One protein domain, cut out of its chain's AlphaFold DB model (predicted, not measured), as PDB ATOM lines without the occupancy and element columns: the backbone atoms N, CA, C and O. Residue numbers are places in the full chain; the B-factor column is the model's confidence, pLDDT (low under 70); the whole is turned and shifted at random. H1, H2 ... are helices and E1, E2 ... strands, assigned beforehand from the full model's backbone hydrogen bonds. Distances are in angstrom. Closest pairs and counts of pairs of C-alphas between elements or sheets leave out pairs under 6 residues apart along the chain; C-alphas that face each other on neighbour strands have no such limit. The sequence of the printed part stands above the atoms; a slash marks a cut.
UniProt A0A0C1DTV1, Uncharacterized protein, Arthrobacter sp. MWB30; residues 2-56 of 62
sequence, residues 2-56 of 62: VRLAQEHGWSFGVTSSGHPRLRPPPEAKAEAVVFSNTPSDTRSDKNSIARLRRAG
ATOM      1  N   VAL A   2     134.489  92.949  73.598       79.38
ATOM      2  CA  VAL A   2     134.757  93.845  72.453       79.38
ATOM      3  C   VAL A   2     134.309  93.230  71.124       79.38
ATOM      4  O   VAL A   2     133.486  93.825  70.445       79.38
ATOM      5  N   ARG A   3     134.747  91.999  70.821       83.12
ATOM      6  CA  ARG A   3     134.339  91.276  69.606       83.12
ATOM      7  C   ARG A   3     132.818  91.131  69.464       83.12
ATOM      8  O   ARG A   3     132.280  91.426  68.412       83.12
ATOM      9  N   LEU A   4     132.132  90.747  70.541       84.31
ATOM     10  CA  LEU A   4     130.672  90.611  70.550       84.31
ATOM     11  C   LEU A   4     129.981  91.958  70.296       84.31
ATOM     12  O   LEU A   4     129.038  92.041  69.525       84.31
ATOM     13  N   ALA A   5     130.459  93.037  70.918       82.75
ATOM     14  CA  ALA A   5     129.919  94.364  70.652       82.75
ATOM     15  C   ALA A   5     130.134  94.766  69.181       82.75
ATOM     16  O   ALA A   5     129.221  95.309  68.566       82.75
ATOM     17  N   GLN A   6     131.296  94.447  68.600       87.06
ATOM     18  CA  GLN A   6     131.582  94.681  67.181       87.06
ATOM     19  C   GLN A   6     130.670  93.880  66.245       87.06
ATOM     20  O   GLN A   6     130.185  94.436  65.266       87.06
ATOM     21  N   GLU A   7     130.377  92.618  66.566       87.44
ATOM     22  CA  GLU A   7     129.396  91.792  65.839       87.44
ATOM     23  C   GLU A   7     127.983  92.405  65.883       87.44
ATOM     24  O   GLU A   7     127.209  92.256  64.944       87.44
ATOM     25  N   HIS A   8     127.674  93.173  66.931       84.25
ATOM     26  CA  HIS A   8     126.442  93.955  67.080       84.25
ATOM     27  C   HIS A   8     126.560  95.403  66.557       84.25
ATOM     28  O   HIS A   8     125.780  96.271  66.951       84.25
ATOM     29  N   GLY A   9     127.544  95.690  65.700       87.81
ATOM     30  CA  GLY A   9     127.692  96.986  65.028       87.81
ATOM     31  C   GLY A   9     128.396  98.071  65.845       87.81
ATOM     32  O   GLY A   9     128.480  99.218  65.405       87.81
ATOM     33  N   TRP A  10     128.938  97.753  67.023       91.56
ATOM     34  CA  TRP A  10     129.685  98.734  67.810       91.56
ATOM     35  C   TRP A  10     131.101  98.920  67.278       91.56
ATOM     36  O   TRP A  10     131.830  97.974  66.996       91.56
ATOM     37  N   SER A  11     131.551 100.167  67.226       91.62
ATOM     38  CA  SER A  11     132.922 100.491  66.844       91.62
ATOM     39  C   SER A  11     133.850 100.475  68.053       91.62
ATOM     40  O   SER A  11     133.604 101.165  69.044       91.62
ATOM     41  N   PHE A  12     134.957  99.743  67.957       91.56
ATOM     42  CA  PHE A  12     136.022  99.777  68.956       91.56
ATOM     43  C   PHE A  12     137.005 100.922  68.694       91.56
ATOM     44  O   PHE A  12     137.295 101.267  67.550       91.56
ATOM     45  N   GLY A  13     137.528 101.502  69.766       91.56
ATOM     46  CA  GLY A  13     138.614 102.468  69.738       91.56
ATOM     47  C   GLY A  13     139.268 102.595  71.108       91.56
ATOM     48  O   GLY A  13     138.927 101.882  72.051       91.56
ATOM     49  N   VAL A  14     140.199 103.535  71.219       92.00
ATOM     50  CA  VAL A  14     140.934 103.818  72.455       92.00
ATOM     51  C   VAL A  14     140.863 105.320  72.725       92.00
ATOM     52  O   VAL A  14     140.854 106.120  71.788       92.00
ATOM     53  N   THR A  15     140.734 105.720  73.989       88.62
ATOM     54  CA  THR A  15     140.815 107.135  74.378       88.62
ATOM     55  C   THR A  15     142.264 107.633  74.321       88.62
ATOM     56  O   THR A  15     143.199 106.838  74.280       88.62
ATOM     57  N   SER A  16     142.474 108.952  74.372       87.88
ATOM     58  CA  SER A  16     143.818 109.551  74.454       87.88
ATOM     59  C   SER A  16     144.632 109.058  75.657       87.88
ATOM     60  O   SER A  16     145.853 109.009  75.593       87.88
ATOM     61  N   SER A  17     143.959 108.650  76.735       84.94
ATOM     62  CA  SER A  17     144.565 108.089  77.949       84.94
ATOM     63  C   SER A  17     144.771 106.567  77.892       84.94
ATOM     64  O   SER A  17     145.118 105.962  78.900       84.94
ATOM     65  N   GLY A  18     144.529 105.923  76.744       87.12
ATOM     66  CA  GLY A  18     144.740 104.483  76.575       87.12
ATOM     67  C   GLY A  18     143.581 103.597  77.044       87.12
ATOM     68  O   GLY A  18     143.734 102.379  77.103       87.12
ATOM     69  N   HIS A  19     142.414 104.162  77.371       87.19
ATOM     70  CA  HIS A  19     141.270 103.370  77.830       87.19
ATOM     71  C   HIS A  19     140.479 102.783  76.655       87.19
ATOM     72  O   HIS A  19     140.157 103.520  75.716       87.19
ATOM     73  N   PRO A  20     140.101 101.493  76.695       89.62
ATOM     74  CA  PRO A  20     139.262 100.909  75.659       89.62
ATOM     75  C   PRO A  20     137.889 101.594  75.614       89.62
ATOM     76  O   PRO A  20     137.248 101.803  76.643       89.62
ATOM     77  N   ARG A  21     137.407 101.926  74.417       92.19
ATOM     78  CA  ARG A  21     136.115 102.585  74.196       92.19
ATOM     79  C   ARG A  21     135.325 101.853  73.121       92.19
ATOM     80  O   ARG A  21     135.827 101.598  72.031       92.19
ATOM     81  N   LEU A  22     134.059 101.585  73.405       91.88
ATOM     82  CA  LEU A  22     133.080 101.099  72.443       91.88
ATOM     83  C   LEU A  22     132.096 102.222  72.123       91.88
ATOM     84  O   LEU A  22     131.533 102.850  73.021       91.88
ATOM     85  N   ARG A  23     131.905 102.497  70.834       92.25
ATOM     86  CA  ARG A  23     130.927 103.461  70.332       92.25
ATOM     87  C   ARG A  23     129.734 102.714  69.736       92.25
ATOM     88  O   ARG A  23     129.967 101.785  68.962       92.25
ATOM     89  N   PRO A  24     128.502 103.104  70.082       91.31
ATOM     90  CA  PRO A  24     127.315 102.502  69.501       91.31
ATOM     91  C   PRO A  24     127.208 102.829  68.008       91.31
ATOM     92  O   PRO A  24     127.765 103.844  67.569       91.31
ATOM     93  N   PRO A  25     126.505 101.989  67.233       88.62
ATOM     94  CA  PRO A  25     126.128 102.340  65.872       88.62
ATOM     95  C   PRO A  25     125.182 103.557  65.873       88.62
ATOM     96  O   PRO A  25     124.510 103.805  66.879       88.62
ATOM     97  N   PRO A  26     125.119 104.333  64.776       83.69
ATOM     98  CA  PRO A  26     124.349 105.577  64.722       83.69
ATOM     99  C   PRO A  26     122.844 105.375  64.962       83.69
ATOM    100  O   PRO A  26     122.187 106.274  65.484       83.69
ATOM    101  N   GLU A  27     122.300 104.199  64.642       84.00
ATOM    102  CA  GLU A  27     120.910 103.831  64.930       84.00
ATOM    103  C   GLU A  27     120.626 103.515  66.411       84.00
ATOM    104  O   GLU A  27     119.471 103.554  66.843       84.00
ATOM    105  N   ALA A  28     121.648 103.211  67.217       82.81
ATOM    106  CA  ALA A  28     121.458 102.863  68.618       82.81
ATOM    107  C   ALA A  28     121.365 104.121  69.495       82.81
ATOM    108  O   ALA A  28     122.287 104.931  69.569       82.81
ATOM    109  N   LYS A  29     120.269 104.240  70.258       81.56
ATOM    110  CA  LYS A  29     120.086 105.271  71.298       81.56
ATOM    111  C   LYS A  29     120.879 104.932  72.566       81.56
ATOM    112  O   LYS A  29     120.306 104.758  73.640       81.56
ATOM    113  N   ALA A  30     122.190 104.782  72.434       85.75
ATOM    114  CA  ALA A  30     123.094 104.475  73.532       85.75
ATOM    115  C   ALA A  30     124.263 105.462  73.566       85.75
ATOM    116  O   ALA A  30     124.598 106.095  72.567       85.75
ATOM    117  N   GLU A  31     124.899 105.585  74.725       89.00
ATOM    118  CA  GLU A  31     126.137 106.347  74.862       89.00
ATOM    119  C   GLU A  31     127.361 105.458  74.626       89.00
ATOM    120  O   GLU A  31     127.312 104.230  74.742       89.00
ATOM    121  N   ALA A  32     128.498 106.090  74.332       88.94
ATOM    122  CA  ALA A  32     129.764 105.377  74.268       88.94
ATOM    123  C   ALA A  32     130.132 104.789  75.639       88.94
ATOM    124  O   ALA A  32     130.034 105.449  76.673       88.94
ATOM    125  N   VAL A  33     130.621 103.553  75.632       90.38
ATOM    126  CA  VAL A  33     131.043 102.839  76.836       90.38
ATOM    127  C   VAL A  33     132.565 102.825  76.887       90.38
ATOM    128  O   VAL A  33     133.215 102.337  75.965       90.38
ATOM    129  N   VAL A  34     133.136 103.372  77.958       90.44
ATOM    130  CA  VAL A  34     134.582 103.375  78.212       90.44
ATOM    131  C   VAL A  34     134.885 102.348  79.299       90.44
ATOM    132  O   VAL A  34     134.180 102.283  80.304       90.44
ATOM    133  N   PHE A  35     135.902 101.523  79.085       86.69
ATOM    134  CA  PHE A  35     136.372 100.518  80.036       86.69
ATOM    135  C   PHE A  35     137.571 101.039  80.809       86.69
ATOM    136  O   PHE A  35     138.345 101.851  80.296       86.69
ATOM    137  N   SER A  36     137.736 100.553  82.037       84.75
ATOM    138  CA  SER A  36     138.969 100.812  82.768       84.75
ATOM    139  C   SER A  36     140.108 100.032  82.115       84.75
ATOM    140  O   SER A  36     139.907  98.939  81.592       84.75
ATOM    141  N   ASN A  37     141.312 100.605  82.122       78.06
ATOM    142  CA  ASN A  37     142.516  99.864  81.727       78.06
ATOM    143  C   ASN A  37     143.185  99.202  82.947       78.06
ATOM    144  O   ASN A  37     144.143  98.451  82.807       78.06
ATOM    145  N   THR A  38     142.692  99.499  84.152       79.19
ATOM    146  CA  THR A  38     143.238  98.993  85.409       79.19
ATOM    147  C   THR A  38     142.527  97.690  85.781       79.19
ATOM    148  O   THR A  38     141.346  97.741  86.125       79.19
ATOM    149  N   PRO A  39     143.219  96.535  85.803       68.94
ATOM    150  CA  PRO A  39     142.588  95.235  86.067       68.94
ATOM    151  C   PRO A  39     141.903  95.132  87.438       68.94
ATOM    152  O   PRO A  39     140.951  94.375  87.609       68.94
ATOM    153  N   SER A  40     142.374  95.899  88.425       79.00
ATOM    154  CA  SER A  40     141.808  95.915  89.779       79.00
ATOM    155  C   SER A  40     140.490  96.694  89.884       79.00
ATOM    156  O   SER A  40     139.779  96.560  90.881       79.00
ATOM    157  N   ASP A  41     140.116  97.481  88.869       81.06
ATOM    158  CA  ASP A  41     138.888  98.285  88.861       81.06
ATOM    159  C   ASP A  41     137.677  97.488  88.347       81.06
ATOM    160  O   ASP A  41     136.977  97.830  87.390       81.06
ATOM    161  N   THR A  42     137.410  96.389  89.045       81.62
ATOM    162  CA  THR A  42     136.294  95.483  88.747       81.62
ATOM    163  C   THR A  42     134.924  96.162  88.834       81.62
ATOM    164  O   THR A  42     133.972  95.714  88.189       81.62
ATOM    165  N   ARG A  43     134.787  97.243  89.615       85.25
ATOM    166  CA  ARG A  43     133.533  98.005  89.716       85.25
ATOM    167  C   ARG A  43     133.247  98.764  88.423       85.25
ATOM    168  O   ARG A  43     132.111  98.724  87.947       85.25
ATOM    169  N   SER A  44     134.248  99.445  87.867       84.31
ATOM    170  CA  SER A  44     134.112 100.162  86.600       84.31
ATOM    171  C   SER A  44     133.767  99.206  85.460       84.31
ATOM    172  O   SER A  44     132.791  99.433  84.742       84.31
ATOM    173  N   ASP A  45     134.444  98.058  85.386       85.25
ATOM    174  CA  ASP A  45     134.153  97.044  84.372       85.25
ATOM    175  C   ASP A  45     132.721  96.510  84.469       85.25
ATOM    176  O   ASP A  45     132.009  96.469  83.464       85.25
ATOM    177  N   LYS A  46     132.240  96.177  85.674       87.75
ATOM    178  CA  LYS A  46     130.845  95.743  85.880       87.75
ATOM    179  C   LYS A  46     129.838  96.801  85.425       87.75
ATOM    180  O   LYS A  46     128.831  96.458  84.800       87.75
ATOM    181  N   ASN A  47     130.107  98.078  85.692       89.69
ATOM    182  CA  ASN A  47     129.249  99.174  85.242       89.69
ATOM    183  C   ASN A  47     129.239  99.301  83.713       89.69
ATOM    184  O   ASN A  47     128.170  99.449  83.118       89.69
ATOM    185  N   SER A  48     130.398  99.197  83.065       88.81
ATOM    186  CA  SER A  48     130.516  99.253  81.604       88.81
ATOM    187  C   SER A  48     129.835  98.062  80.925       88.81
ATOM    188  O   SER A  48     129.120  98.235  79.937       88.81
ATOM    189  N   ILE A  49     129.936  96.869  81.515       88.69
ATOM    190  CA  ILE A  49     129.185  95.682  81.087       88.69
ATOM    191  C   ILE A  49     127.677  95.913  81.194       88.69
ATOM    192  O   ILE A  49     126.937  95.629  80.251       88.69
ATOM    193  N   ALA A  50     127.207  96.453  82.319       89.00
ATOM    194  CA  ALA A  50     125.791  96.746  82.511       89.00
ATOM    195  C   ALA A  50     125.269  97.763  81.483       89.00
ATOM    196  O   ALA A  50     124.159  97.602  80.978       89.00
ATOM    197  N   ARG A  51     126.071  98.777  81.124       89.50
ATOM    198  CA  ARG A  51     125.731  99.741  80.064       89.50
ATOM    199  C   ARG A  51     125.593  99.066  78.700       89.50
ATOM    200  O   ARG A  51     124.596  99.306  78.028       89.50
ATOM    201  N   LEU A  52     126.519  98.177  78.329       87.38
ATOM    202  CA  LEU A  52     126.414  97.413  77.079       87.38
ATOM    203  C   LEU A  52     125.154  96.542  77.026       87.38
ATOM    204  O   LEU A  52     124.484  96.504  75.998       87.38
ATOM    205  N   ARG A  53     124.799  95.880  78.135       88.31
ATOM    206  CA  ARG A  53     123.572  95.069  78.202       88.31
ATOM    207  C   ARG A  53     122.316  95.912  78.015       88.31
ATOM    208  O   ARG A  53     121.444  95.535  77.241       88.31
ATOM    209  N   ARG A  54     122.231  97.067  78.685       87.69
ATOM    210  CA  ARG A  54     121.105  98.007  78.503       87.69
ATOM    211  C   ARG A  54     121.017  98.531  77.074       87.69
ATOM    212  O   ARG A  54     119.931  98.849  76.615       87.69
ATOM    213  N   ALA A  55     122.150  98.594  76.383       86.00
ATOM    214  CA  ALA A  55     122.223  98.995  74.990       86.00
ATOM    215  C   ALA A  55     121.961  97.843  73.996       86.00
ATOM    216  O   ALA A  55     122.151  98.021  72.796       86.00
ATOM    217  N   GLY A  56     121.525  96.673  74.478       84.44
ATOM    218  CA  GLY A  56     121.092  95.550  73.643       84.44
ATOM    219  C   GLY A  56     122.201  94.586  73.220       84.44
ATOM    220  O   GLY A  56     121.930  93.652  72.471       84.44
TER     221      GLY A  56
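This is residues 2 to 56 of the 62 residues of an uncharacterized protein of Arthrobacter sp. MWB30 (UniProt A0A0C1DTV1). A small hairpin of two antiparallel strands, E1 and E2, has H1 packed over it, and the longer H2 runs nearly parallel to H1. Residues 33 and 34, in the long stretch before H2, pair with E2. The 55 printed residues hold H1, E1, E2 and H2 in that order, a mixed class with under half in named elements. The whole is compact, radius of gyration of the C-alphas 10.9 A, spanning 32 by 22 by 18 A.

E1, residues 11 to 14, and E2, residues 20 to 23, form a hairpin at 147 degrees; N 13 and O 21 are 2.8 A apart, within hydrogen-bond range. Residues 33 to 34 pair antiparallel with 21 to 22. H1, residues 2 to 7, comes closest to E1 at the C-alphas of Gln 6 and Phe 12, 7.0 A. H2, residues 42 to 54, is close to H1 but not clearly touching, the closest C-alphas, Ala 5 and Leu 52, 7.9 A apart; they run the same way at a shallow tilt of 8 degrees. E1 and H2 are apart. In H1 and H2 every O i to N i+4 pair is within hydrogen-bond range.

H2 spans 18.5 A, ending at C-alpha 54 (121.105, 98.007, 78.503); E1 spans 10.3 A, E2 10.2 A, and H1 8.8 A from C-alpha 2 (134.757, 93.845, 72.453).

The C-alphas farthest apart, Glu 27 and Ser 40, are 33.4 A apart. The printed part has no cut; the link E2 to H2 is long, and residue 39 is under pLDDT 70.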